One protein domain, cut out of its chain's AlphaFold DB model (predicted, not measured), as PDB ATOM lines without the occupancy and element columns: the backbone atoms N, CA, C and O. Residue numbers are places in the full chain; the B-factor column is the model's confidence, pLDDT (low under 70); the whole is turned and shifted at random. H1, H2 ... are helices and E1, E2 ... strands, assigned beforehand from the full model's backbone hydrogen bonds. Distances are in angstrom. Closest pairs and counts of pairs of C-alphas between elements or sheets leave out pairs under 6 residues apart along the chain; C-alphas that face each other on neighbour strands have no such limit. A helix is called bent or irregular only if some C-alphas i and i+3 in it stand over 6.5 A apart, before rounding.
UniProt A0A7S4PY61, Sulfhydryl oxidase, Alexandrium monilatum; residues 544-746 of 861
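Overview. This is residues 544 to 746 of the 861 residues of the protein "Sulfhydryl oxidase" of Alexandrium monilatum (UniProt A0A7S4PY61). Look for a cluster of helices at one end of the longest axis and a small, strongly twisted sheet at the other, with H1 and the long strand E1 between them. In the helical part H4, H5 and H6 make an up-and-down bundle, H7 and H8 cross H4, and the short H2 and H3 sit at the far end; in the sheet part H10 packs on the sheet, and residues 683 to 687 of H9 graze it. The printed part has 203 residues with ten named helices and five named strands, in the order H1 E1 H2 H3 H4 H5 H6 H7 H8 H9 E2 E3 E4 E5 H10. The sheet, E2 E3 E4 E5, is antiparallel throughout, and the class is mixed, helices and strands. The whole is compact, with a radius of gyration of the C-alphas of 17.2 A and spans of 52 by 38 by 30 A.

Arrangement. Begin at H1, residues 544 to 558, which touches H5, residues 615 to 631, at Leu 549 and Glu 625, C-alphas 5.7 A apart, opposite ways at a shallow tilt of 20 degrees. E1, residues 566 to 573, pairs with no named strand, but its residues 567 to 568 pair antiparallel with residues 610 to 611. H2, residues 576 to 581, and H3, residues 584 to 587, only just touch, and only at the corner by their link, with 3 pairs of C-alphas within 8 A, the closest those of Val 581 and Cys 587 at 5.6 A. H4, residues 591 to 603, is the hub, touching four helices. It forms a helical hairpin with H5, the closest C-alphas being those of Leu 603 and Gly 620 at 5.1 A, at a shallow tilt of 28 degrees. H5 forms another with H6, residues 639 to 649, where the C-alphas of Ser 619 and Ala 649 come to 5.0 A. H7, residues 653 to 660, touches H4 about perpendicular at 77 degrees, with the C-alphas of Leu 597 and Ala 660 closest at 5.3 A. H8, residues 663 to 670, touches H4 at a steep tilt of 68 degrees, only just short of perpendicular, with the C-alphas of Cys 601 and Ala 665 closest at 6.3 A. H9, residues 676 to 687, touches no helix. E2, residues 697 to 700, E3, residues 703 to 706, E4, residues 713 to 716, and E5, residues 723 to 729, form a meander, each strand the antiparallel neighbour of the one before. Within hydrogen-bond range are N 700 and O 703 at 2.8 A, N 706 and O 715 at 2.8 A, and N 716 and O 723 at 2.8 A. H10, residues 731 to 736, is on this sheet and touches residues 552 to 556 of H1, the C-alphas of Leu 556 and Leu 732 being closest at 4.8 A. Every O i to N i+4 pair is within hydrogen-bond range in H6 to H10; the counts are 7 of 11 in H1, 7 of 9 in H4, 10 of 13 in H5 and 0 of 2 in H2, which has 2 of 3 O i to N i+3 pairs, while H3 is too short for an i+4 pair.

Along the chain. Find C-alpha 544 at (-42.517, 43.790, 116.658), where H1 begins its 20.2 A. E1 runs 22.3 A from C-alpha 566 at (-51.117, 37.307, 138.588). H5, the longest helix, measures 25.0 A, H4 19.6 A, H9 15.6 A, H6 15.2 A and E5 14.5 A. H2 and H4 are irregular: C-alphas 577 and 580 are 7.5 A apart, and C-alphas 596 and 599 are 7.2 A apart. H10 ends at C-alpha 736, (-48.440, 29.404, 134.267).

Size, cuts and confidence. The two C-alphas farthest apart, those of Gly 585 and Asp 741, are 55.5 A apart. The printed part has no cut, and its one long link, of 11 residues, joins H4 to H5. The mean pLDDT of the printed part is 75.2; 67 residues are under 70, among them residues 574 to 595 and 669 to 694.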
ATOM      1  N   HIS A 544     -42.709  44.949 115.778       68.12
ATOM      2  CA  HIS A 544     -42.517  43.790 116.658       68.12
ATOM      3  C   HIS A 544     -43.473  43.825 117.868       68.12
ATOM      4  O   HIS A 544     -43.946  42.790 118.335       68.12
ATOM      5  N   CYS A 545     -43.836  45.027 118.319       80.56
ATOM      6  CA  CYS A 545     -44.763  45.241 119.417       80.56
ATOM      7  C   CYS A 545     -46.227  44.977 119.012       80.56
ATOM      8  O   CYS A 545     -46.966  44.453 119.839       80.56
ATOM      9  N   GLU A 546     -46.643  45.247 117.759       80.50
ATOM     10  CA  GLU A 546     -47.938  44.753 117.230       80.50
ATOM     11  C   GLU A 546     -48.004  43.228 117.389       80.50
ATOM     12  O   GLU A 546     -48.955  42.691 117.957       80.50
ATOM     13  N   TYR A 547     -46.963  42.533 116.924       75.94
ATOM     14  CA  TYR A 547     -46.930  41.073 116.887       75.94
ATOM     15  C   TYR A 547     -46.918  40.447 118.290       75.94
ATOM     16  O   TYR A 547     -47.690  39.527 118.563       75.94
ATOM     17  N   PHE A 548     -46.124  40.999 119.215       84.44
ATOM     18  CA  PHE A 548     -46.110  40.560 120.611       84.44
ATOM     19  C   PHE A 548     -47.428  40.851 121.346       84.44
ATOM     20  O   PHE A 548     -47.878  40.025 122.141       84.44
ATOM     21  N   LEU A 549     -48.091  41.985 121.080       88.44
ATOM     22  CA  LEU A 549     -49.416  42.237 121.651       88.44
ATOM     23  C   LEU A 549     -50.433  41.199 121.141       88.44
ATOM     24  O   LEU A 549     -51.140  40.607 121.959       88.44
ATOM     25  N   LYS A 550     -50.407  40.888 119.834       83.56
ATOM     26  CA  LYS A 550     -51.280  39.888 119.188       83.56
ATOM     27  C   LYS A 550     -51.061  38.445 119.650       83.56
ATOM     28  O   LYS A 550     -52.037  37.705 119.765       83.56
ATOM     29  N   LEU A 551     -49.818  38.014 119.892       80.62
ATOM     30  CA  LEU A 551     -49.500  36.595 120.139       80.62
ATOM     31  C   LEU A 551     -48.953  36.277 121.540       80.62
ATOM     32  O   LEU A 551     -49.136  35.154 122.008       80.62
ATOM     33  N   GLY A 552     -48.324  37.235 122.221       87.00
ATOM     34  CA  GLY A 552     -47.834  37.088 123.594       87.00
ATOM     35  C   GLY A 552     -48.831  37.610 124.631       87.00
ATOM     36  O   GLY A 552     -49.234  36.876 125.536       87.00
ATOM     37  N   MET A 553     -49.257  38.868 124.486       90.25
ATOM     38  CA  MET A 553     -50.102  39.550 125.476       90.25
ATOM     39  C   MET A 553     -51.572  39.115 125.414       90.25
ATOM     40  O   MET A 553     -52.181  38.839 126.449       90.25
ATOM     41  N   ARG A 554     -52.156  39.027 124.212       87.88
ATOM     42  CA  ARG A 554     -53.568  38.665 124.015       87.88
ATOM     43  C   ARG A 554     -53.945  37.329 124.674       87.88
ATOM     44  O   ARG A 554     -54.913  37.349 125.433       87.88
ATOM     45  N   PRO A 555     -53.210  36.207 124.493       88.50
ATOM     46  CA  PRO A 555     -53.522  34.963 125.200       88.50
ATOM     47  C   PRO A 555     -53.394  35.074 126.722       88.50
ATOM     48  O   PRO A 555     -54.191  34.464 127.425       88.50
ATOM     49  N   LEU A 556     -52.432  35.852 127.238       91.50
ATOM     50  CA  LEU A 556     -52.246  36.026 128.684       91.50
ATOM     51  C   LEU A 556     -53.464  36.694 129.341       91.50
ATOM     52  O   LEU A 556     -53.922  36.225 130.381       91.50
ATOM     53  N   VAL A 557     -54.004  37.756 128.733       90.94
ATOM     54  CA  VAL A 557     -55.170  38.470 129.282       90.94
ATOM     55  C   VAL A 557     -56.481  37.728 128.983       90.94
ATOM     56  O   VAL A 557     -57.360  37.671 129.837       90.94
ATOM     57  N   GLU A 558     -56.621  37.078 127.818       89.56
ATOM     58  CA  GLU A 558     -57.805  36.247 127.520       89.56
ATOM     59  C   GLU A 558     -57.857  34.933 128.330       89.56
ATOM     60  O   GLU A 558     -58.922  34.322 128.412       89.56
ATOM     61  N   ALA A 559     -56.764  34.518 128.982       89.44
ATOM     62  CA  ALA A 559     -56.756  33.380 129.906       89.44
ATOM     63  C   ALA A 559     -57.465  33.653 131.248       89.44
ATOM     64  O   ALA A 559     -57.755  32.694 131.967       89.44
ATOM     65  N   GLY A 560     -57.731  34.920 131.602       87.50
ATOM     66  CA  GLY A 560     -58.459  35.289 132.824       87.50
ATOM     67  C   GLY A 560     -57.832  34.729 134.105       87.50
ATOM     68  O   GLY A 560     -58.532  34.164 134.947       87.50
ATOM     69  N   LEU A 561     -56.500  34.799 134.220       91.38
ATOM     70  CA  LEU A 561     -55.785  34.265 135.381       91.38
ATOM     71  C   LEU A 561     -56.167  35.051 136.653       91.38
ATOM     72  O   LEU A 561     -56.280  36.274 136.577       91.38
ATOM     73  N   PRO A 562     -56.336  34.398 137.823       89.69
ATOM     74  CA  PRO A 562     -56.804  35.076 139.029       89.69
ATOM     75  C   PRO A 562     -55.896  36.238 139.434       89.69
ATOM     76  O   PRO A 562     -54.701  36.048 139.684       89.69
ATOM     77  N   GLY A 563     -56.469  37.430 139.580       86.25
ATOM     78  CA  GLY A 563     -55.740  38.658 139.894       86.25
ATOM     79  C   GLY A 563     -55.068  38.663 141.269       86.25
ATOM     80  O   GLY A 563     -54.148  39.440 141.520       86.25
ATOM     81  N   SER A 564     -55.489  37.769 142.165       83.62
ATOM     82  CA  SER A 564     -54.823  37.495 143.444       83.62
ATOM     83  C   SER A 564     -53.462  36.801 143.289       83.62
ATOM     84  O   SER A 564     -52.646  36.879 144.209       83.62
ATOM     85  N   LEU A 565     -53.223  36.145 142.149       88.06
ATOM     86  CA  LEU A 565     -52.005  35.398 141.825       88.06
ATOM     87  C   LEU A 565     -51.160  36.103 140.759       88.06
ATOM     88  O   LEU A 565     -49.940  36.146 140.896       88.06
ATOM     89  N   VAL A 566     -51.796  36.659 139.720       91.88
ATOM     90  CA  VAL A 566     -51.117  37.307 138.588       91.88
ATOM     91  C   VAL A 566     -51.480  38.790 138.516       91.88
ATOM     92  O   VAL A 566     -52.651  39.169 138.495       91.88
ATOM     93  N   GLN A 567     -50.450  39.628 138.465       92.38
ATOM     94  CA  GLN A 567     -50.529  41.080 138.353       92.38
ATOM     95  C   GLN A 567     -49.835  41.523 137.063       92.38
ATOM     96  O   GLN A 567     -48.750  41.036 136.745       92.38
ATOM     97  N   ILE A 568     -50.469  42.416 136.305       92.19
ATOM     98  CA  ILE A 568     -50.051  42.788 134.951       92.19
ATOM     99  C   ILE A 568     -49.960  44.309 134.817       92.19
ATOM    100  O   ILE A 568     -50.924  45.028 135.060       92.19
ATOM    101  N   THR A 569     -48.814  44.791 134.354       90.12
ATOM    102  CA  THR A 569     -48.581  46.177 133.933       90.12
ATOM    103  C   THR A 569     -48.476  46.204 132.408       90.12
ATOM    104  O   THR A 569     -47.616  45.529 131.849       90.12
ATOM    105  N   LEU A 570     -49.320  46.977 131.720       90.19
ATOM    106  CA  LEU A 570     -49.248  47.196 130.268       90.19
ATOM    107  C   LEU A 570     -49.171  48.699 129.997       90.19
ATOM    108  O   LEU A 570     -50.145  49.403 130.250       90.19
ATOM    109  N   LEU A 571     -48.034  49.192 129.494       85.69
ATOM    110  CA  LEU A 571     -47.783  50.633 129.373       85.69
ATOM    111  C   LEU A 571     -47.192  51.011 128.000       85.69
ATOM    112  O   LEU A 571     -46.173  50.441 127.594       85.69
ATOM    113  N   PRO A 572     -47.782  51.993 127.287       83.94
ATOM    114  CA  PRO A 572     -47.177  52.565 126.096       83.94
ATOM    115  C   PRO A 572     -46.022  53.488 126.499       83.94
ATOM    116  O   PRO A 572     -46.194  54.414 127.294       83.94
ATOM    117  N   ILE A 573     -44.853  53.258 125.911       72.38
ATOM    118  CA  ILE A 573     -43.727  54.187 125.947       72.38
ATOM    119  C   ILE A 573     -43.807  55.100 124.726       72.38
ATOM    120  O   ILE A 573     -44.051  54.659 123.599       72.38
ATOM    121  N   TYR A 574     -43.535  56.380 124.958       65.75
ATOM    122  CA  TYR A 574     -43.471  57.405 123.928       65.75
ATOM    123  C   TYR A 574     -42.028  57.896 123.722       65.75
ATOM    124  O   TYR A 574     -41.362  58.237 124.704       65.75
ATOM    125  N   PRO A 575     -41.510  57.923 122.474       51.81
ATOM    126  CA  PRO A 575     -40.149  58.378 122.199       51.81
ATOM    127  C   PRO A 575     -39.998  59.903 122.399       51.81
ATOM    128  O   PRO A 575     -40.985  60.634 122.290       51.81
ATOM    129  N   PRO A 576     -38.768  60.428 122.596       42.59
ATOM    130  CA  PRO A 576     -38.530  61.835 122.959       42.59
ATOM    131  C   PRO A 576     -38.883  62.841 121.850       42.59
ATOM    132  O   PRO A 576     -38.917  64.045 122.076       42.59
ATOM    133  N   LEU A 577     -39.190  62.346 120.646       39.09
ATOM    134  CA  LEU A 577     -39.687  63.130 119.513       39.09
ATOM    135  C   LEU A 577     -41.067  63.769 119.770       39.09
ATOM    136  O   LEU A 577     -41.512  64.585 118.969       39.09
ATOM    137  N   LEU A 578     -41.728  63.452 120.889       45.28
ATOM    138  CA  LEU A 578     -42.990  64.060 121.318       45.28
ATOM    139  C   LEU A 578     -42.826  65.298 122.226       45.28
ATOM    140  O   LEU A 578     -43.743  65.608 122.987       45.28
ATOM    141  N   ARG A 579     -41.748  66.094 122.053       41.31
ATOM    142  CA  ARG A 579     -41.692  67.513 122.509       41.31
ATOM    143  C   ARG A 579     -42.979  68.284 122.131       41.31
ATOM    144  O   ARG A 579     -43.427  69.144 122.882       41.31
ATOM    145  N   TRP A 580     -43.625  67.919 121.017       39.50
ATOM    146  CA  TRP A 580     -44.932  68.439 120.581       39.50
ATOM    147  C   TRP A 580     -46.058  68.332 121.627       39.50
ATOM    148  O   TRP A 580     -46.945  69.175 121.619       39.50
ATOM    149  N   VAL A 581     -46.043  67.338 122.528       44.59
ATOM    150  CA  VAL A 581     -47.091  67.146 123.561       44.59
ATOM    151  C   VAL A 581     -46.809  67.967 124.831       44.59
ATOM    152  O   VAL A 581     -47.671  68.112 125.706       44.59
ATOM    153  N   GLU A 582     -45.600  68.514 124.954       44.47
ATOM    154  CA  GLU A 582     -45.212  69.363 126.079       44.47
ATOM    155  C   GLU A 582     -45.684  70.810 125.862       44.47
ATOM    156  O   GLU A 582     -46.206  71.419 126.800       44.47
ATOM    157  N   ASP A 583     -45.644  71.306 124.618       45.28
ATOM    158  CA  ASP A 583     -46.336  72.537 124.223       45.28
ATOM    159  C   ASP A 583     -47.826  72.283 123.917       45.28
ATOM    160  O   ASP A 583     -48.226  71.887 122.817       45.28
ATOM    161  N   ARG A 584     -48.674  72.595 124.908       42.38
ATOM    162  CA  ARG A 584     -50.143  72.536 124.799       42.38
ATOM    163  C   ARG A 584     -50.710  73.299 123.595       42.38
ATOM    164  O   ARG A 584     -51.808  72.962 123.161       42.38
ATOM    165  N   GLY A 585     -50.033  74.344 123.112       47.06
ATOM    166  CA  GLY A 585     -50.536  75.201 122.039       47.06
ATOM    167  C   GLY A 585     -50.467  74.562 120.652       47.06
ATOM    168  O   GLY A 585     -51.299  74.876 119.806       47.06
ATOM    169  N   GLN A 586     -49.504  73.662 120.421       44.38
ATOM    170  CA  GLN A 586     -49.227  73.113 119.088       44.38
ATOM    171  C   GLN A 586     -49.851  71.729 118.868       44.38
ATOM    172  O   GLN A 586     -50.374  71.463 117.787       44.38
ATOM    173  N   CYS A 587     -49.872  70.859 119.884       48.06
ATOM    174  CA  CYS A 587     -50.401  69.497 119.720       48.06
ATOM    175  C   CYS A 587     -51.903  69.473 119.382       48.06
ATOM    176  O   CYS A 587     -52.331  68.746 118.492       48.06
ATOM    177  N   LEU A 588     -52.701  70.324 120.039       51.69
ATOM    178  CA  LEU A 588     -54.161  70.386 119.861       51.69
ATOM    179  C   LEU A 588     -54.606  70.953 118.493       51.69
ATOM    180  O   LEU A 588     -55.802  71.033 118.227       51.69
ATOM    181  N   ALA A 589     -53.666  71.348 117.626       48.81
ATOM    182  CA  ALA A 589     -53.946  71.814 116.268       48.81
ATOM    183  C   ALA A 589     -53.973  70.685 115.212       48.81
ATOM    184  O   ALA A 589     -54.340  70.949 114.067       48.81
ATOM    185  N   HIS A 590     -53.595  69.449 115.570       55.91
ATOM    186  CA  HIS A 590     -53.446  68.330 114.630       55.91
ATOM    187  C   HIS A 590     -54.107  67.036 115.129       55.91
ATOM    188  O   HIS A 590     -53.851  66.580 116.244       55.91
ATOM    189  N   GLU A 591     -54.897  66.388 114.266       58.03
ATOM    190  CA  GLU A 591     -55.557  65.102 114.559       58.03
ATOM    191  C   GLU A 591     -54.540  63.979 114.853       58.03
ATOM    192  O   GLU A 591     -54.789  63.120 115.703       58.03
ATOM    193  N   ASP A 592     -53.345  64.053 114.250       59.59
ATOM    194  CA  ASP A 592     -52.210  63.152 114.493       59.59
ATOM    195  C   ASP A 592     -51.746  63.131 115.964       59.59
ATOM    196  O   ASP A 592     -51.282  62.102 116.462       59.59
ATOM    197  N   CYS A 593     -51.877  64.253 116.688       64.06
ATOM    198  CA  CYS A 593     -51.553  64.310 118.118       64.06
ATOM    199  C   CYS A 593     -52.567  63.504 118.943       64.06
ATOM    200  O   CYS A 593     -52.182  62.740 119.831       64.06
ATOM    201  N   PHE A 594     -53.859  63.625 118.623       65.56
ATOM    202  CA  PHE A 594     -54.901  62.856 119.296       65.56
ATOM    203  C   PHE A 594     -54.707  61.344 119.070       65.56
ATOM    204  O   PHE A 594     -54.696  60.588 120.045       65.56
ATOM    205  N   THR A 595     -54.496  60.893 117.823       67.44
ATOM    206  CA  THR A 595     -54.325  59.450 117.548       67.44
ATOM    207  C   THR A 595     -53.042  58.906 118.180       67.44
ATOM    208  O   THR A 595     -53.015  57.766 118.639       67.44
ATOM    209  N   ALA A 596     -51.994  59.728 118.327       70.62
ATOM    210  CA  ALA A 596     -50.806  59.366 119.099       70.62
ATOM    211  C   ALA A 596     -51.086  59.126 120.592       70.62
ATOM    212  O   ALA A 596     -50.515  58.198 121.173       70.62
ATOM    213  N   LEU A 597     -51.959  59.918 121.216       78.94
ATOM    214  CA  LEU A 597     -52.238  59.858 122.656       78.94
ATOM    215  C   LEU A 597     -53.369  58.890 123.038       78.94
ATOM    216  O   LEU A 597     -53.506  58.542 124.212       78.94
ATOM    217  N   ALA A 598     -54.140  58.397 122.068       84.31
ATOM    218  CA  ALA A 598     -55.233  57.459 122.303       84.31
ATOM    219  C   ALA A 598     -54.835  56.177 123.086       84.31
ATOM    220  O   ALA A 598     -55.555  55.847 124.033       84.31
ATOM    221  N   PRO A 599     -53.691  55.494 122.828       86.75
ATOM    222  CA  PRO A 599     -53.269  54.322 123.613       86.75
ATOM    223  C   PRO A 599     -53.037  54.609 125.102       86.75
ATOM    224  O   PRO A 599     -53.359  53.778 125.949       86.75
ATOM    225  N   LEU A 600     -52.521  55.797 125.432       84.44
ATOM    226  CA  LEU A 600     -52.323  56.240 126.813       84.44
ATOM    227  C   LEU A 600     -53.663  56.437 127.535       84.44
ATOM    228  O   LEU A 600     -53.827  56.030 128.681       84.44
ATOM    229  N   CYS A 601     -54.638  57.023 126.843       86.25
ATOM    230  CA  CYS A 601     -55.972  57.260 127.386       86.25
ATOM    231  C   CYS A 601     -56.835  55.997 127.472       86.25
ATOM    232  O   CYS A 601     -57.620  55.871 128.408       86.25
ATOM    233  N   ALA A 602     -56.648  55.036 126.568       87.88
ATOM    234  CA  ALA A 602     -57.264  53.715 126.664       87.88
ATOM    235  C   ALA A 602     -56.776  52.917 127.888       87.88
ATOM    236  O   ALA A 602     -57.534  52.134 128.455       87.88
ATOM    237  N   LEU A 603     -55.525  53.133 128.310       85.75
ATOM    238  CA  LEU A 603     -54.918  52.470 129.468       85.75
ATOM    239  C   LEU A 603     -54.999  53.297 130.768       85.75
ATOM    240  O   LEU A 603     -54.760  52.752 131.837       85.75
ATOM    241  N   LYS A 604     -55.435  54.567 130.718       82.69
ATOM    242  CA  LYS A 604     -55.652  55.450 131.889       82.69
ATOM    243  C   LYS A 604     -56.473  54.797 133.010       82.69
ATOM    244  O   LYS A 604     -56.199  55.031 134.183       82.69
ATOM    245  N   ALA A 605     -57.526  54.062 132.649       74.50
ATOM    246  CA  ALA A 605     -58.441  53.432 133.603       74.50
ATOM    247  C   ALA A 605     -57.905  52.108 134.178       74.50
ATOM    248  O   ALA A 605     -58.487  51.571 135.117       74.50
ATOM    249  N   VAL A 606     -56.809  51.583 133.625       80.31
ATOM    250  CA  VAL A 606     -56.192  50.323 134.038       80.31
ATOM    251  C   VAL A 606     -55.188  50.610 135.159       80.31
ATOM    252  O   VAL A 606     -54.260  51.396 134.954       80.31
ATOM    253  N   PRO A 607     -55.330  50.003 136.353       74.75
ATOM    254  CA  PRO A 607     -54.323  50.122 137.401       74.75
ATOM    255  C   PRO A 607     -52.951  49.614 136.929       74.75
ATOM    256  O   PRO A 607     -52.863  48.696 136.120       74.75
ATOM    257  N   ALA A 608     -51.865  50.181 137.450       75.00
ATOM    258  CA  ALA A 608     -50.505  49.738 137.144       75.00
ATOM    259  C   ALA A 608     -49.776  49.375 138.453       75.00
ATOM    260  O   ALA A 608     -49.323  50.286 139.154       75.00
ATOM    261  N   PRO A 609     -49.666  48.080 138.818       84.44
ATOM    262  CA  PRO A 609     -50.191  46.899 138.117       84.44
ATOM    263  C   PRO A 609     -51.712  46.708 138.270       84.44
ATOM    264  O   PRO A 609     -52.318  47.190 139.229       84.44
ATOM    265  N   ALA A 610     -52.307  45.954 137.342       87.56
ATOM    266  CA  ALA A 610     -53.700  45.514 137.356       87.56
ATOM    267  C   ALA A 610     -53.837  44.015 137.695       87.56
ATOM    268  O   ALA A 610     -52.953  43.219 137.369       87.56
ATOM    269  N   PRO A 611     -54.979  43.595 138.271       91.00
ATOM    270  CA  PRO A 611     -55.419  42.198 138.264       91.00
ATOM    271  C   PRO A 611     -55.439  41.615 136.839       91.00
ATOM    272  O   PRO A 611     -55.968  42.249 135.928       91.00
ATOM    273  N   ALA A 612     -54.904  40.407 136.632       90.62
ATOM    274  CA  ALA A 612     -54.917  39.749 135.316       90.62
ATOM    275  C   ALA A 612     -56.328  39.377 134.800       90.62
ATOM    276  O   ALA A 612     -56.504  39.124 133.610       90.62
ATOM    277  N   ASP A 613     -57.325  39.389 135.685       91.12
ATOM    278  CA  ASP A 613     -58.757  39.207 135.429       91.12
ATOM    279  C   ASP A 613     -59.540  40.540 135.322       91.12
ATOM    280  O   ASP A 613     -60.769  40.531 135.229       91.12
ATOM    281  N   SER A 614     -58.854  41.693 135.290       91.38
ATOM    282  CA  SER A 614     -59.477  43.014 135.104       91.38
ATOM    283  C   SER A 614     -60.115  43.156 133.707       91.38
ATOM    284  O   SER A 614     -59.420  43.025 132.691       91.38
ATOM    285  N   PRO A 615     -61.419  43.490 133.609       89.44
ATOM    286  CA  PRO A 615     -62.048  43.796 132.325       89.44
ATOM    287  C   PRO A 615     -61.499  45.093 131.710       89.44
ATOM    288  O   PRO A 615     -61.415  45.195 130.487       89.44
ATOM    289  N   GLU A 616     -61.055  46.051 132.529       89.69
ATOM    290  CA  GLU A 616     -60.397  47.279 132.073       89.69
ATOM    291  C   GLU A 616     -59.071  46.956 131.369       89.69
ATOM    292  O   GLU A 616     -58.819  47.464 130.277       89.69
ATOM    293  N   LEU A 617     -58.253  46.062 131.942       90.81
ATOM    294  CA  LEU A 617     -57.019  45.567 131.323       90.81
ATOM    295  C   LEU A 617     -57.303  44.858 129.990       90.81
ATOM    296  O   LEU A 617     -56.584  45.083 129.015       90.81
ATOM    297  N   LEU A 618     -58.358  44.036 129.919       91.12
ATOM    298  CA  LEU A 618     -58.762  43.368 128.678       91.12
ATOM    299  C   LEU A 618     -59.175  44.372 127.592       91.12
ATOM    300  O   LEU A 618     -58.733  44.242 126.450       91.12
ATOM    301  N   SER A 619     -59.974  45.386 127.932       91.62
ATOM    302  CA  SER A 619     -60.369  46.452 127.003       91.62
ATOM    303  C   SER A 619     -59.187  47.336 126.589       91.62
ATOM    304  O   SER A 619     -59.006  47.587 125.399       91.62
ATOM    305  N   GLY A 620     -58.311  47.725 127.519       90.44
ATOM    306  CA  GLY A 620     -57.082  48.467 127.221       90.44
ATOM    307  C   GLY A 620     -56.131  47.692 126.299       90.44
ATOM    308  O   GLY A 620     -55.633  48.240 125.318       90.44
ATOM    309  N   ALA A 621     -55.951  46.388 126.535       90.88
ATOM    310  CA  ALA A 621     -55.184  45.501 125.656       90.88
ATOM    311  C   ALA A 621     -55.887  45.222 124.310       90.88
ATOM    312  O   ALA A 621     -55.229  44.910 123.316       90.88
ATOM    313  N   ARG A 622     -57.224  45.306 124.236       91.69
ATOM    314  CA  ARG A 622     -57.974  45.274 122.964       91.69
ATOM    315  C   ARG A 622     -57.745  46.526 122.138       91.69
ATOM    316  O   ARG A 622     -57.420  46.412 120.959       91.69
ATOM    317  N   PHE A 623     -57.787  47.690 122.770       92.62
ATOM    318  CA  PHE A 623     -57.471  48.942 122.105       92.62
ATOM    319  C   PHE A 623     -56.013  48.998 121.623       92.62
ATOM    320  O   PHE A 623     -55.770  49.261 120.448       92.62
ATOM    321  N   ALA A 624     -55.052  48.702 122.506       90.12
ATOM    322  CA  ALA A 624     -53.618  48.809 122.225       90.12
ATOM    323  C   ALA A 624     -53.172  47.970 121.014       90.12
ATOM    324  O   ALA A 624     -52.406  48.449 120.184       90.12
ATOM    325  N   GLU A 625     -53.674  46.737 120.901       88.88
ATOM    326  CA  GLU A 625     -53.391  45.826 119.783       88.88
ATOM    327  C   GLU A 625     -54.037  46.282 118.462       88.88
ATOM    328  O   GLU A 625     -53.452  46.116 117.390       88.88
ATOM    329  N   CYS A 626     -55.234  46.870 118.533       87.25
ATOM    330  CA  CYS A 626     -55.937  47.382 117.362       87.25
ATOM    331  C   CYS A 626     -55.244  48.636 116.812       87.25
ATOM    332  O   CYS A 626     -54.850  48.655 115.645       87.25
ATOM    333  N   ASP A 627     -55.028  49.650 117.655       86.00
ATOM    334  CA  ASP A 627     -54.505  50.963 117.258       86.00
ATOM    335  C   ASP A 627     -53.060  50.878 116.720       86.00
ATOM    336  O   ASP A 627     -52.742  51.466 115.683       86.00
ATOM    337  N   ILE A 628     -52.206  50.042 117.330       82.06
ATOM    338  CA  ILE A 628     -50.834  49.819 116.839       82.06
ATOM    339  C   ILE A 628     -50.789  49.114 115.471       82.06
ATOM    340  O   ILE A 628     -49.820  49.280 114.736       82.06
ATOM    341  N   SER A 629     -51.824  48.362 115.075       80.31
ATOM    342  CA  SER A 629     -51.830  47.666 113.776       80.31
ATOM    343  C   SER A 629     -51.897  48.619 112.573       80.31
ATOM    344  O   SER A 629     -51.529  48.255 111.448       80.31
ATOM    345  N   TYR A 630     -52.334  49.862 112.792       73.75
ATOM    346  CA  TYR A 630     -52.350  50.923 111.788       73.75
ATOM    347  C   TYR A 630     -50.968  51.587 111.671       73.75
ATOM    348  O   TYR A 630     -50.406  51.654 110.570       73.75
ATOM    349  N   THR A 631     -50.337  51.928 112.804       65.00
ATOM    350  CA  THR A 631     -48.993  52.533 112.835       65.00
ATOM    351  C   THR A 631     -47.881  51.578 112.406       65.00
ATOM    352  O   THR A 631     -47.042  51.955 111.588       65.00
ATOM    353  N   ALA A 632     -47.884  50.336 112.899       56.19
ATOM    354  CA  ALA A 632     -46.874  49.310 112.619       56.19
ATOM    355  C   ALA A 632     -46.743  48.970 111.124       56.19
ATOM    356  O   ALA A 632     -45.685  48.547 110.659       56.19
ATOM    357  N   ALA A 633     -47.818  49.170 110.361       50.34
ATOM    358  CA  ALA A 633     -47.857  48.958 108.921       50.34
ATOM    359  C   ALA A 633     -47.431  50.193 108.099       50.34
ATOM    360  O   ALA A 633     -47.477  50.138 106.872       50.34
ATOM    361  N   GLY A 634     -47.071  51.311 108.742       50.19
ATOM    362  CA  GLY A 634     -46.736  52.571 108.068       50.19
ATOM    363  C   GLY A 634     -47.923  53.247 107.370       50.19
ATOM    364  O   GLY A 634     -47.710  54.094 106.507       50.19
ATOM    365  N   ARG A 635     -49.166  52.872 107.714       54.94
ATOM    366  CA  ARG A 635     -50.393  53.390 107.076       54.94
ATOM    367  C   ARG A 635     -50.795  54.784 107.570       54.94
ATOM    368  O   ARG A 635     -51.490  55.493 106.854       54.94
ATOM    369  N   GLY A 636     -50.339  55.162 108.765       56.66
ATOM    370  CA  GLY A 636     -50.869  56.288 109.537       56.66
ATOM    371  C   GLY A 636     -51.845  55.805 110.614       56.66
ATOM    372  O   GLY A 636     -51.852  54.620 110.948       56.66
ATOM    373  N   ARG A 637     -52.628  56.736 111.164       68.56
ATOM    374  CA  ARG A 637     -53.861  56.505 111.935       68.56
ATOM    375  C   ARG A 637     -54.791  57.672 111.649       68.56
ATOM    376  O   ARG A 637     -54.375  58.807 111.885       68.56
ATOM    377  N   ASP A 638     -56.016  57.415 111.211       73.75
ATOM    378  CA  ASP A 638     -57.058  58.450 111.168       73.75
ATOM    379  C   ASP A 638     -58.036  58.374 112.362       73.75
ATOM    380  O   ASP A 638     -58.019  57.440 113.174       73.75
ATOM    381  N   LEU A 639     -58.886  59.398 112.503       78.00
ATOM    382  CA  LEU A 639     -59.862  59.478 113.594       78.00
ATOM    383  C   LEU A 639     -60.926  58.370 113.556       78.00
ATOM    384  O   LEU A 639     -61.464  58.021 114.607       78.00
ATOM    385  N   ALA A 640     -61.258  57.831 112.382       82.38
ATOM    386  CA  ALA A 640     -62.231  56.758 112.223       82.38
ATOM    387  C   ALA A 640     -61.620  55.387 112.557       82.38
ATOM    388  O   ALA A 640     -62.290  54.576 113.193       82.38
ATOM    389  N   GLU A 641     -60.351  55.150 112.214       85.06
ATOM    390  CA  GLU A 641     -59.594  53.947 112.587       85.06
ATOM    391  C   GLU A 641     -59.422  53.852 114.113       85.06
ATOM    392  O   GLU A 641     -59.869  52.883 114.735       85.06
ATOM    393  N   THR A 642     -58.872  54.898 114.744       85.75
ATOM    394  CA  THR A 642     -58.711  54.973 116.207       85.75
ATOM    395  C   THR A 642     -60.068  54.905 116.931       85.75
ATOM    396  O   THR A 642     -60.173  54.292 117.999       85.75
ATOM    397  N   ARG A 643     -61.150  55.444 116.345       88.38
ATOM    398  CA  ARG A 643     -62.516  55.282 116.875       88.38
ATOM    399  C   ARG A 643     -63.048  53.857 116.741       88.38
ATOM    400  O   ARG A 643     -63.626  53.347 117.700       88.38
ATOM    401  N   GLY A 644     -62.836  53.204 115.601       90.50
ATOM    402  CA  GLY A 644     -63.204  51.803 115.394       90.50
ATOM    403  C   GLY A 644     -62.528  50.887 116.414       90.50
ATOM    404  O   GLY A 644     -63.181  50.016 116.985       90.50
ATOM    405  N   CYS A 645     -61.256  51.149 116.736       91.56
ATOM    406  CA  CYS A 645     -60.549  50.456 117.812       91.56
ATOM    407  C   CYS A 645     -61.149  50.708 119.202       91.56
ATOM    408  O   CYS A 645     -61.229  49.774 119.998       91.56
ATOM    409  N   ALA A 646     -61.605  51.928 119.508       92.12
ATOM    410  CA  ALA A 646     -62.289  52.223 120.771       92.12
ATOM    411  C   ALA A 646     -63.622  51.467 120.885       92.12
ATOM    412  O   ALA A 646     -63.860  50.787 121.884       92.12
ATOM    413  N   GLU A 647     -64.455  51.518 119.843       92.00
ATOM    414  CA  GLU A 647     -65.762  50.850 119.815       92.00
ATOM    415  C   GLU A 647     -65.619  49.314 119.856       92.00
ATOM    416  O   GLU A 647     -66.319  48.657 120.628       92.00
ATOM    417  N   ALA A 648     -64.652  48.733 119.132       90.38
ATOM    418  CA  ALA A 648     -64.348  47.297 119.175       90.38
ATOM    419  C   ALA A 648     -63.736  46.831 120.514       90.38
ATOM    420  O   ALA A 648     -63.936  45.687 120.926       90.38
ATOM    421  N   ALA A 649     -63.014  47.710 121.217       91.88
ATOM    422  CA  ALA A 649     -62.493  47.453 122.562       91.88
ATOM    423  C   ALA A 649     -63.538  47.645 123.682       91.88
ATOM    424  O   ALA A 649     -63.258  47.313 124.836       91.88
ATOM    425  N   GLY A 650     -64.726  48.173 123.366       92.06
ATOM    426  CA  GLY A 650     -65.754  48.513 124.352       92.06
ATOM    427  C   GLY A 650     -65.451  49.780 125.163       92.06
ATOM    428  O   GLY A 650     -66.028  49.969 126.231       92.06
ATOM    429  N   LEU A 651     -64.545  50.639 124.684       91.50
ATOM    430  CA  LEU A 651     -64.168  51.890 125.341       91.50
ATOM    431  C   LEU A 651     -65.089  53.040 124.913       91.50
ATOM    432  O   LEU A 651     -65.402  53.211 123.733       91.50
ATOM    433  N   ALA A 652     -65.490  53.880 125.869       91.25
ATOM    434  CA  ALA A 652     -66.324  55.043 125.597       91.25
ATOM    435  C   ALA A 652     -65.545  56.102 124.792       91.25
ATOM    436  O   ALA A 652     -64.691  56.808 125.334       91.25
ATOM    437  N   TRP A 653     -65.870  56.250 123.502       88.56
ATOM    438  CA  TRP A 653     -65.203  57.204 122.602       88.56
ATOM    439  C   TRP A 653     -65.137  58.627 123.172       88.56
ATOM    440  O   TRP A 653     -64.106  59.279 123.063       88.56
ATOM    441  N   SER A 654     -66.197  59.099 123.835       84.81
ATOM    442  CA  SER A 654     -66.241  60.426 124.465       84.81
ATOM    443  C   SER A 654     -65.221  60.617 125.592       84.81
ATOM    444  O   SER A 654     -64.740  61.731 125.788       84.81
ATOM    445  N   GLU A 655     -64.879  59.558 126.326       85.25
ATOM    446  CA  GLU A 655     -63.930  59.610 127.446       85.25
ATOM    447  C   GLU A 655     -62.488  59.503 126.947       85.25
ATOM    448  O   GLU A 655     -61.629  60.283 127.360       85.25
ATOM    449  N   LEU A 656     -62.240  58.607 125.985       86.38
ATOM    450  CA  LEU A 656     -60.955  58.494 125.294       86.38
ATOM    451  C   LEU A 656     -60.625  59.793 124.535       86.38
ATOM    452  O   LEU A 656     -59.518  60.316 124.666       86.38
ATOM    453  N   TRP A 657     -61.608  60.371 123.831       81.62
ATOM    454  CA  TRP A 657     -61.517  61.692 123.200       81.62
ATOM    455  C   TRP A 657     -61.248  62.801 124.220       81.62
ATOM    456  O   TRP A 657     -60.309  63.574 124.044       81.62
ATOM    457  N   GLY A 658     -62.018  62.860 125.312       80.81
ATOM    458  CA  GLY A 658     -61.845  63.869 126.362       80.81
ATOM    459  C   GLY A 658     -60.478  63.820 127.056       80.81
ATOM    460  O   GLY A 658     -59.936  64.866 127.409       80.81
ATOM    461  N   CYS A 659     -59.894  62.630 127.206       84.50
ATOM    462  CA  CYS A 659     -58.557  62.447 127.769       84.50
ATOM    463  C   CYS A 659     -57.441  62.851 126.785       84.50
ATOM    464  O   CYS A 659     -56.530  63.593 127.166       84.50
ATOM    465  N   ALA A 660     -57.509  62.390 125.528       78.50
ATOM    466  CA  ALA A 660     -56.429  62.549 124.545       78.50
ATOM    467  C   ALA A 660     -56.434  63.915 123.836       78.50
ATOM    468  O   ALA A 660     -55.373  64.419 123.483       78.50
ATOM    469  N   ASN A 661     -57.605  64.542 123.695       71.44
ATOM    470  CA  ASN A 661     -57.763  65.941 123.273       71.44
ATOM    471  C   ASN A 661     -57.784  66.914 124.480       71.44
ATOM    472  O   ASN A 661     -58.056  68.105 124.347       71.44
ATOM    473  N   GLY A 662     -57.548  66.400 125.692       66.31
ATOM    474  CA  GLY A 662     -57.511  67.164 126.935       66.31
ATOM    475  C   GLY A 662     -56.097  67.313 127.496       66.31
ATOM    476  O   GLY A 662     -55.132  66.717 127.027       66.31
ATOM    477  N   THR A 663     -55.961  68.063 128.590       67.00
ATOM    478  CA  THR A 663     -54.674  68.201 129.302       67.00
ATOM    479  C   THR A 663     -54.248  66.936 130.060       67.00
ATOM    480  O   THR A 663     -53.201  66.935 130.711       67.00
ATOM    481  N   GLU A 664     -55.079  65.893 130.037       75.62
ATOM    482  CA  GLU A 664     -54.961  64.693 130.858       75.62
ATOM    483  C   GLU A 664     -53.946  63.698 130.289       75.62
ATOM    484  O   GLU A 664     -53.061  63.271 131.027       75.62
ATOM    485  N   ALA A 665     -53.958  63.427 128.979       72.25
ATOM    486  CA  ALA A 665     -52.902  62.644 128.329       72.25
ATOM    487  C   ALA A 665     -51.503  63.233 128.584       72.25
ATOM    488  O   ALA A 665     -50.586  62.529 129.005       72.25
ATOM    489  N   SER A 666     -51.344  64.553 128.444       63.03
ATOM    490  CA  SER A 666     -50.079  65.231 128.756       63.03
ATOM    491  C   SER A 666     -49.703  65.146 130.246       63.03
ATOM    492  O   SER A 666     -48.526  65.242 130.587       63.03
ATOM    493  N   ALA A 667     -50.672  65.000 131.158       68.19
ATOM    494  CA  ALA A 667     -50.404  64.764 132.579       68.19
ATOM    495  C   ALA A 667     -49.965  63.314 132.844       68.19
ATOM    496  O   ALA A 667     -49.028  63.105 133.610       68.19
ATOM    497  N   LEU A 668     -50.563  62.337 132.154       71.00
ATOM    498  CA  LEU A 668     -50.175  60.921 132.197       71.00
ATOM    499  C   LEU A 668     -48.777  60.671 131.598       71.00
ATOM    500  O   LEU A 668     -48.056  59.801 132.081       71.00
ATOM    501  N   LEU A 669     -48.346  61.455 130.603       63.75
ATOM    502  CA  LEU A 669     -46.951  61.438 130.133       63.75
ATOM    503  C   LEU A 669     -45.972  61.954 131.199       63.75
ATOM    504  O   LEU A 669     -44.895  61.387 131.384       63.75
ATOM    505  N   ARG A 670     -46.349  63.018 131.920       59.44
ATOM    506  CA  ARG A 670     -45.510  63.652 132.955       59.44
ATOM    507  C   ARG A 670     -45.536  62.943 134.314       59.44
ATOM    508  O   ARG A 670     -44.700  63.260 135.152       59.44
ATOM    509  N   SER A 671     -46.433  61.981 134.546       57.19
ATOM    510  CA  SER A 671     -46.516  61.235 135.816       57.19
ATOM    511  C   SER A 671     -45.465  60.125 135.980       57.19
ATOM    512  O   SER A 671     -45.464  59.430 136.991       57.19
ATOM    513  N   GLY A 672     -44.548  59.971 135.018       53.44
ATOM    514  CA  GLY A 672     -43.319  59.180 135.160       53.44
ATOM    515  C   GLY A 672     -43.337  57.788 134.522       53.44
ATOM    516  O   GLY A 672     -42.286  57.315 134.114       53.44
ATOM    517  N   SER A 673     -44.493  57.143 134.350       52.75
ATOM    518  CA  SER A 673     -44.535  55.751 133.852       52.75
ATOM    519  C   SER A 673     -44.441  55.594 132.324       52.75
ATOM    520  O   SER A 673     -44.161  54.495 131.851       52.75
ATOM    521  N   HIS A 674     -44.673  56.667 131.555       54.34
ATOM    522  CA  HIS A 674     -44.907  56.617 130.096       54.34
ATOM    523  C   HIS A 674     -43.882  57.397 129.245       54.34
ATOM    524  O   HIS A 674     -43.914  57.348 128.013       54.34
ATOM    525  N   ASN A 675     -42.983  58.143 129.891       54.16
ATOM    526  CA  ASN A 675     -41.918  58.911 129.245       54.16
ATOM    527  C   ASN A 675     -40.677  58.022 129.085       54.16
ATOM    528  O   ASN A 675     -40.182  57.517 130.092       54.16
ATOM    529  N   LEU A 676     -40.136  57.878 127.863       49.28
ATOM    530  CA  LEU A 676     -38.971  57.019 127.604       49.28
ATOM    531  C   LEU A 676     -37.792  57.276 128.554       49.28
ATOM    532  O   LEU A 676     -37.164  56.315 128.979       49.28
ATOM    533  N   ILE A 677     -37.501  58.526 128.922       41.91
ATOM    534  CA  ILE A 677     -36.371  58.857 129.810       41.91
ATOM    535  C   ILE A 677     -36.567  58.206 131.191       41.91
ATOM    536  O   ILE A 677     -35.647  57.617 131.756       41.91
ATOM    537  N   MET A 678     -37.798  58.228 131.701       50.00
ATOM    538  CA  MET A 678     -38.159  57.587 132.968       50.00
ATOM    539  C   MET A 678     -38.246  56.059 132.825       50.00
ATOM    540  O   MET A 678     -37.830  55.330 133.723       50.00
ATOM    541  N   SER A 679     -38.711  55.551 131.678       50.75
ATOM    542  CA  SER A 679     -38.738  54.114 131.379       50.75
ATOM    543  C   SER A 679     -37.337  53.514 131.164       50.75
ATOM    544  O   SER A 679     -37.112  52.357 131.513       50.75
ATOM    545  N   MET A 680     -36.363  54.293 130.683       50.44
ATOM    546  CA  MET A 680     -34.939  53.932 130.703       50.44
ATOM    547  C   MET A 680     -34.415  53.858 132.143       50.44
ATOM    548  O   MET A 680     -33.686  52.930 132.484       50.44
ATOM    549  N   GLY A 681     -34.875  54.753 133.026       51.53
ATOM    550  CA  GLY A 681     -34.672  54.623 134.471       51.53
ATOM    551  C   GLY A 681     -35.254  53.324 135.052       51.53
ATOM    552  O   GLY A 681     -34.642  52.723 135.932       51.53
ATOM    553  N   LEU A 682     -36.395  52.836 134.550       55.59
ATOM    554  CA  LEU A 682     -36.949  51.535 134.954       55.59
ATOM    555  C   LEU A 682     -36.084  50.360 134.467       55.59
ATOM    556  O   LEU A 682     -35.808  49.466 135.264       55.59
ATOM    557  N   LEU A 683     -35.601  50.375 133.219       54.94
ATOM    558  CA  LEU A 683     -34.641  49.379 132.707       54.94
ATOM    559  C   LEU A 683     -33.364  49.314 133.551       54.94
ATOM    560  O   LEU A 683     -32.949  48.229 133.963       54.94
ATOM    561  N   HIS A 684     -32.768  50.476 133.825       51.94
ATOM    562  CA  HIS A 684     -31.546  50.597 134.613       51.94
ATOM    563  C   HIS A 684     -31.740  50.026 136.023       51.94
ATOM    564  O   HIS A 684     -30.970  49.175 136.464       51.94
ATOM    565  N   ASN A 685     -32.824  50.421 136.700       52.72
ATOM    566  CA  ASN A 685     -33.103  50.011 138.076       52.72
ATOM    567  C   ASN A 685     -33.612  48.563 138.224       52.72
ATOM    568  O   ASN A 685     -33.458  47.996 139.303       52.72
ATOM    569  N   LYS A 686     -34.235  47.965 137.194       58.53
ATOM    570  CA  LYS A 686     -34.778  46.590 137.262       58.53
ATOM    571  C   LYS A 686     -33.854  45.522 136.683       58.53
ATOM    572  O   LYS A 686     -33.775  44.441 137.253       58.53
ATOM    573  N   ALA A 687     -33.161  45.813 135.581       57.16
ATOM    574  CA  ALA A 687     -32.359  44.828 134.846       57.16
ATOM    575  C   ALA A 687     -30.905  45.272 134.575       57.16
ATOM    576  O   ALA A 687     -30.158  44.546 133.924       57.16
ATOM    577  N   GLY A 688     -30.476  46.442 135.066       58.28
ATOM    578  CA  GLY A 688     -29.082  46.904 134.978       58.28
ATOM    579  C   GLY A 688     -28.612  47.329 133.583       58.28
ATOM    580  O   GLY A 688     -27.421  47.565 133.386       58.28
ATOM    581  N   PHE A 689     -29.517  47.423 132.604       46.84
ATOM    582  CA  PHE A 689     -29.185  47.859 131.246       46.84
ATOM    583  C   PHE A 689     -28.859  49.359 131.204       46.84
ATOM    584  O   PHE A 689     -29.512  50.168 131.865       46.84
ATOM    585  N   GLN A 690     -27.844  49.730 130.416       46.56
ATOM    586  CA  GLN A 690     -27.418  51.125 130.219       46.56
ATOM    587  C   GLN A 690     -27.846  51.690 128.856       46.56
ATOM    588  O   GLN A 690     -28.198  52.862 128.767       46.56
ATOM    589  N   GLU A 691     -27.920  50.848 127.820       48.44
ATOM    590  CA  GLU A 691     -28.688  51.121 126.600       48.44
ATOM    591  C   GLU A 691     -29.909  50.181 126.544       48.44
ATOM    592  O   GLU A 691     -29.810  49.030 126.988       48.44
ATOM    593  N   PRO A 692     -31.070  50.637 126.037       53.69
ATOM    594  CA  PRO A 692     -32.279  49.822 125.985       53.69
ATOM    595  C   PRO A 692     -32.185  48.679 124.955       53.69
ATOM    596  O   PRO A 692     -31.847  48.941 123.797       53.69
ATOM    597  N   PRO A 693     -32.548  47.433 125.319       63.34
ATOM    598  CA  PRO A 693     -32.638  46.324 124.373       63.34
ATOM    599  C   PRO A 693     -33.867  46.441 123.449       63.34
ATOM    600  O   PRO A 693     -34.674  47.374 123.551       63.34
ATOM    601  N   SER A 694     -34.007  45.482 122.529       66.88
ATOM    602  CA  SER A 694     -35.138  45.365 121.600       66.88
ATOM    603  C   SER A 694     -36.494  45.426 122.319       66.88
ATOM    604  O   SER A 694     -36.697  44.826 123.369       66.88
ATOM    605  N   MET A 695     -37.434  46.173 121.733       70.75
ATOM    606  CA  MET A 695     -38.800  46.325 122.244       70.75
ATOM    607  C   MET A 695     -39.744  45.259 121.659       70.75
ATOM    608  O   MET A 695     -39.546  44.855 120.508       70.75
ATOM    609  N   PRO A 696     -40.804  44.845 122.383       80.00
ATOM    610  CA  PRO A 696     -41.213  45.332 123.705       80.00
ATOM    611  C   PRO A 696     -40.341  44.782 124.844       80.00
ATOM    612  O   PRO A 696     -39.824  43.673 124.744       80.00
ATOM    613  N   TRP A 697     -40.218  45.526 125.946       85.19
ATOM    614  CA  TRP A 697     -39.580  45.009 127.162       85.19
ATOM    615  C   TRP A 697     -40.617  44.257 127.993       85.19
ATOM    616  O   TRP A 697     -41.670  44.805 128.331       85.19
ATOM    617  N   VAL A 698     -40.317  42.997 128.295       89.75
ATOM    618  CA  VAL A 698     -41.241  42.034 128.903       89.75
ATOM    619  C   VAL A 698     -40.614  41.516 130.190       89.75
ATOM    620  O   VAL A 698     -39.804  40.597 130.152       89.75
ATOM    621  N   PHE A 699     -40.945  42.106 131.332       89.19
ATOM    622  CA  PHE A 699     -40.433  41.650 132.623       89.19
ATOM    623  C   PHE A 699     -41.361  40.595 133.224       89.19
ATOM    624  O   PHE A 699     -42.579  40.775 133.253       89.19
ATOM    625  N   LEU A 700     -40.779  39.527 133.764       90.81
ATOM    626  CA  LEU A 700     -41.456  38.516 134.568       90.81
ATOM    627  C   LEU A 700     -40.782  38.458 135.940       90.81
ATOM    628  O   LEU A 700     -39.624  38.073 136.056       90.81
ATOM    629  N   ASN A 701     -41.495  38.870 136.987       88.19
ATOM    630  CA  ASN A 701     -40.985  38.969 138.362       88.19
ATOM    631  C   ASN A 701     -39.716  39.845 138.519       88.19
ATOM    632  O   ASN A 701     -39.007  39.728 139.515       88.19
ATOM    633  N   GLY A 702     -39.447  40.728 137.550       81.38
ATOM    634  CA  GLY A 702     -38.247  41.570 137.467       81.38
ATOM    635  C   GLY A 702     -37.200  41.091 136.452       81.38
ATOM    636  O   GLY A 702     -36.444  41.918 135.950       81.38
ATOM    637  N   ASP A 703     -37.201  39.809 136.074       87.00
ATOM    638  CA  ASP A 703     -36.327  39.273 135.023       87.00
ATOM    639  C   ASP A 703     -36.854  39.698 133.636       87.00
ATOM    640  O   ASP A 703     -37.997  39.405 133.282       87.00
ATOM    641  N   LEU A 704     -36.032  40.382 132.835       87.06
ATOM    642  CA  LEU A 704     -36.383  40.804 131.473       87.06
ATOM    643  C   LEU A 704     -36.307  39.617 130.498       87.06
ATOM    644  O   LEU A 704     -35.287  38.942 130.441       87.06
ATOM    645  N   LEU A 705     -37.354  39.354 129.714       86.50
ATOM    646  CA  LEU A 705     -37.442  38.199 128.814       86.50
ATOM    647  C   LEU A 705     -37.070  38.528 127.358       86.50
ATOM    648  O   LEU A 705     -37.503  39.531 126.795       86.50
ATOM    649  N   LEU A 706     -36.335  37.611 126.723       82.69
ATOM    650  CA  LEU A 706     -36.024  37.600 125.290       82.69
ATOM    651  C   LEU A 706     -37.169  36.929 124.512       82.69
ATOM    652  O   LEU A 706     -37.265  35.698 124.515       82.69
ATOM    653  N   CYS A 707     -38.022  37.718 123.852       78.50
ATOM    654  CA  CYS A 707     -39.236  37.259 123.152       78.50
ATOM    655  C   CYS A 707     -39.252  37.669 121.657       78.50
ATOM    656  O   CYS A 707     -40.264  38.155 121.155       78.50
ATOM    657  N   ASP A 708     -38.119  37.506 120.964       61.41
ATOM    658  CA  ASP A 708     -37.812  38.065 119.628       61.41
ATOM    659  C   ASP A 708     -38.674  37.577 118.442       61.41
ATOM    660  O   ASP A 708     -38.588  38.142 117.351       61.41
ATOM    661  N   ASP A 709     -39.478  36.523 118.606       61.53
ATOM    662  CA  ASP A 709     -40.446  36.067 117.594       61.53
ATOM    663  C   ASP A 709     -41.892  36.500 117.922       61.53
ATOM    664  O   ASP A 709     -42.836  36.029 117.289       61.53
ATOM    665  N   GLY A 710     -42.091  37.342 118.945       65.69
ATOM    666  CA  GLY A 710     -43.396  37.799 119.444       65.69
ATOM    667  C   GLY A 710     -44.308  36.715 120.047       65.69
ATOM    668  O   GLY A 710     -45.370  37.043 120.575       65.69
ATOM    669  N   ARG A 711     -43.919  35.436 119.983       70.12
ATOM    670  CA  ARG A 711     -44.742  34.262 120.325       70.12
ATOM    671  C   ARG A 711     -44.135  33.426 121.451       70.12
ATOM    672  O   ARG A 711     -44.873  32.799 122.211       70.12
ATOM    673  N   THR A 712     -42.814  33.408 121.537       78.31
ATOM    674  CA  THR A 712     -41.987  32.478 122.294       78.31
ATOM    675  C   THR A 712     -40.901  33.265 123.017       78.31
ATOM    676  O   THR A 712     -39.979  33.797 122.402       78.31
ATOM    677  N   CYS A 713     -40.961  33.313 124.344       85.00
ATOM    678  CA  CYS A 713     -39.842  33.811 125.131       85.00
ATOM    679  C   CYS A 713     -38.848  32.662 125.366       85.00
ATOM    680  O   CYS A 713     -39.246  31.529 125.659       85.00
ATOM    681  N   THR A 714     -37.552  32.932 125.192       84.12
ATOM    682  CA  THR A 714     -36.505  31.895 125.094       84.12
ATOM    683  C   THR A 714     -35.376  32.039 126.113       84.12
ATOM    684  O   THR A 714     -34.754  31.042 126.486       84.12
ATOM    685  N   ALA A 715     -35.137  33.250 126.613       84.25
ATOM    686  CA  ALA A 715     -34.121  33.556 127.613       84.25
ATOM    687  C   ALA A 715     -34.587  34.672 128.558       84.25
ATOM    688  O   ALA A 715     -35.563  35.366 128.280       84.25
ATOM    689  N   VAL A 716     -33.850  34.853 129.650       86.25
ATOM    690  CA  VAL A 716     -33.788  36.105 130.404       86.25
ATOM    691  C   VAL A 716     -32.619  36.919 129.851       86.25
ATOM    692  O   VAL A 716     -31.484  36.436 129.871       86.25
ATOM    693  N   GLN A 717     -32.891  38.122 129.348       78.00
ATOM    694  CA  GLN A 717     -31.873  39.084 128.932       78.00
ATOM    695  C   GLN A 717     -31.130  39.630 130.154       78.00
ATOM    696  O   GLN A 717     -31.751  39.990 131.155       78.00
ATOM    697  N   ALA A 718     -29.806  39.753 130.060       74.50
ATOM    698  CA  ALA A 718     -29.001  40.426 131.078       74.50
ATOM    699  C   ALA A 718     -27.813  41.180 130.449       74.50
ATOM    700  O   ALA A 718     -27.272  40.715 129.444       74.50
ATOM    701  N   PRO A 719     -27.326  42.287 131.050       58.84
ATOM    702  CA  PRO A 719     -26.207  43.067 130.503       58.84
ATOM    703  C   PRO A 719     -24.894  42.280 130.353       58.84
ATOM    704  O   PRO A 719     -24.010  42.677 129.599       58.84
ATOM    705  N   THR A 720     -24.758  41.159 131.067       67.50
ATOM    706  CA  THR A 720     -23.606  40.243 131.016       67.50
ATOM    707  C   THR A 720     -23.812  39.036 130.088       67.50
ATOM    708  O   THR A 720     -22.985  38.128 130.093       67.50
ATOM    709  N   GLY A 721     -24.906  38.999 129.317       68.31
ATOM    710  CA  GLY A 721     -25.268  37.909 128.408       68.31
ATOM    711  C   GLY A 721     -26.481  37.095 128.871       68.31
ATOM    712  O   GLY A 721     -26.724  36.927 130.067       68.31
ATOM    713  N   ASP A 722     -27.241  36.586 127.901       82.12
ATOM    714  CA  ASP A 722     -28.570  36.008 128.122       82.12
ATOM    715  C   ASP A 722     -28.544  34.627 128.798       82.12
ATOM    716  O   ASP A 722     -27.777  33.728 128.441       82.12
ATOM    717  N   ARG A 723     -29.470  34.419 129.740       86.44
ATOM    718  CA  ARG A 723     -29.677  33.152 130.452       86.44
ATOM    719  C   ARG A 723     -30.899  32.430 129.885       86.44
ATOM    720  O   ARG A 723     -32.027  32.794 130.209       86.44
ATOM    721  N   LEU A 724     -30.682  31.395 129.069       85.31
ATOM    722  CA  LEU A 724     -31.754  30.571 128.483       85.31
ATOM    723  C   LEU A 724     -32.779  30.102 129.534       85.31
ATOM    724  O   LEU A 724     -32.410  29.677 130.631       85.31
ATOM    725  N   LEU A 725     -34.064  30.140 129.174       79.94
ATOM    726  CA  LEU A 725     -35.144  29.619 130.011       79.94
ATOM    727  C   LEU A 725     -35.106  28.078 130.032       79.94
ATOM    728  O   LEU A 725     -34.901  27.469 128.980       79.94
ATOM    729  N   PRO A 726     -35.363  27.416 131.182       77.94
ATOM    730  CA  PRO A 726     -35.424  25.951 131.257       77.94
ATOM    731  C   PRO A 726     -36.498  25.326 130.353       77.94
ATOM    732  O   PRO A 726     -36.340  24.194 129.901       77.94
ATOM    733  N   ALA A 727     -37.573  26.071 130.086       83.69
ATOM    734  CA  ALA A 727     -38.623  25.731 129.135       83.69
ATOM    735  C   ALA A 727     -39.020  26.992 128.339       83.69
ATOM    736  O   ALA A 727     -39.800  27.805 128.837       83.69
ATOM    737  N   PRO A 728     -38.474  27.192 127.126       84.25
ATOM    738  CA  PRO A 728     -38.951  28.214 126.197       84.25
ATOM    739  C   PRO A 728     -40.415  27.975 125.811       84.25
ATOM    740  O   PRO A 728     -40.826  26.830 125.615       84.25
ATOM    741  N   GLY A 729     -41.197  29.043 125.664       84.06
ATOM    742  CA  GLY A 729     -42.624  28.930 125.365       84.06
ATOM    743  C   GLY A 729     -43.331  30.277 125.271       84.06
ATOM    744  O   GLY A 729     -42.707  31.331 125.360       84.06
ATOM    745  N   SER A 730     -44.653  30.248 125.100       88.50
ATOM    746  CA  SER A 730     -45.475  31.465 125.136       88.50
ATOM    747  C   SER A 730     -45.433  32.151 126.502       88.50
ATOM    748  O   SER A 730     -45.272  31.485 127.532       88.50
ATOM    749  N   LEU A 731     -45.653  33.470 126.519       91.81
ATOM    750  CA  LEU A 731     -45.742  34.255 127.755       91.81
ATOM    751  C   LEU A 731     -46.743  33.635 128.743       91.81
ATOM    752  O   LEU A 731     -46.407  33.433 129.905       91.81
ATOM    753  N   LEU A 732     -47.930  33.245 128.264       91.25
ATOM    754  CA  LEU A 732     -48.946  32.558 129.063       91.25
ATOM    755  C   LEU A 732     -48.423  31.241 129.664       91.25
ATOM    756  O   LEU A 732     -48.563  31.025 130.865       91.25
ATOM    757  N   SER A 733     -47.781  30.373 128.874       88.81
ATOM    758  CA  SER A 733     -47.226  29.111 129.397       88.81
ATOM    759  C   SER A 733     -46.111  29.322 130.429       88.81
ATOM    760  O   SER A 733     -46.030  28.557 131.387       88.81
ATOM    761  N   ILE A 734     -45.296  30.371 130.277       91.06
ATOM    762  CA  ILE A 734     -44.223  30.699 131.228       91.06
ATOM    763  C   ILE A 734     -44.805  31.323 132.505       91.06
ATOM    764  O   ILE A 734     -44.373  30.977 133.601       91.06
ATOM    765  N   VAL A 735     -45.825  32.182 132.412       92.00
ATOM    766  CA  VAL A 735     -46.560  32.684 133.589       92.00
ATOM    767  C   VAL A 735     -47.192  31.523 134.356       92.00
ATOM    768  O   VAL A 735     -47.008  31.416 135.565       92.00
ATOM    769  N   CYS A 736     -47.855  30.598 133.658       90.44
ATOM    770  CA  CYS A 736     -48.440  29.404 134.267       90.44
ATOM    771  C   CYS A 736     -47.399  28.489 134.934       90.44
ATOM    772  O   CYS A 736     -47.693  27.914 135.980       90.44
ATOM    773  N   SER A 737     -46.170  28.384 134.411       89.19
ATOM    774  CA  SER A 737     -45.105  27.600 135.061       89.19
ATOM    775  C   SER A 737     -44.540  28.237 136.340       89.19
ATOM    776  O   SER A 737     -43.698  27.620 136.986       89.19
ATOM    777  N   HIS A 738     -44.970  29.452 136.699       88.12
ATOM    778  CA  HIS A 738     -44.641  30.128 137.961       88.12
ATOM    779  C   HIS A 738     -45.806  30.115 138.972       88.12
ATOM    780  O   HIS A 738     -45.714  30.776 140.004       88.12
ATOM    781  N   LEU A 739     -46.892  29.386 138.689       87.62
ATOM    782  CA  LEU A 739     -48.049  29.244 139.578       87.62
ATOM    783  C   LEU A 739     -48.076  27.862 140.242       87.62
ATOM    784  O   LEU A 739     -47.818  26.848 139.592       87.62
ATOM    785  N   ASP A 740     -48.416  27.846 141.533       78.31
ATOM    786  CA  ASP A 740     -48.528  26.635 142.351       78.31
ATOM    787  C   ASP A 740     -49.660  25.692 141.880       78.31
ATOM    788  O   ASP A 740     -50.626  26.101 141.231       78.31
ATOM    789  N   ASP A 741     -49.547  24.411 142.243       67.62
ATOM    790  CA  ASP A 741     -50.547  23.368 141.983       67.62
ATOM    791  C   ASP A 741     -51.667  23.402 143.056       67.62
ATOM    792  O   ASP A 741     -51.348  23.427 144.250       67.62
ATOM    793  N   PRO A 742     -52.971  23.389 142.701       74.81
ATOM    794  CA  PRO A 742     -53.545  23.275 141.357       74.81
ATOM    795  C   PRO A 742     -53.490  24.574 140.544       74.81
ATOM    796  O   PRO A 742     -53.998  25.615 140.968       74.81
ATOM    797  N   GLN A 743     -52.969  24.477 139.316       80.06
ATOM    798  CA  GLN A 743     -52.930  25.604 138.382       80.06
ATOM    799  C   GLN A 743     -54.342  26.140 138.049       80.06
ATOM    800  O   GLN A 743     -55.284  25.351 137.910       80.06
ATOM    801  N   PRO A 744     -54.513  27.464 137.847       85.81
ATOM    802  CA  PRO A 744     -55.805  28.042 137.477       85.81
ATOM    803  C   PRO A 744     -56.354  27.519 136.136       85.81
ATOM    804  O   PRO A 744     -55.569  27.185 135.248       85.81
ATOM    805  N   PRO A 745     -57.685  27.543 135.908       83.19
ATOM    806  CA  PRO A 745     -58.298  27.033 134.676       83.19
ATOM    807  C   PRO A 745     -57.723  27.602 133.367       83.19
ATOM    808  O   PRO A 745     -57.589  26.861 132.396       83.19
ATOM    809  N   GLY A 746     -57.314  28.878 133.343       81.81
ATOM    810  CA  GLY A 746     -56.665  29.504 132.179       81.81
ATOM    811  C   GLY A 746     -55.325  28.870 131.775       81.81
ATOM    812  O   GLY A 746     -54.920  28.970 130.618       81.81
TER     813      GLY A 746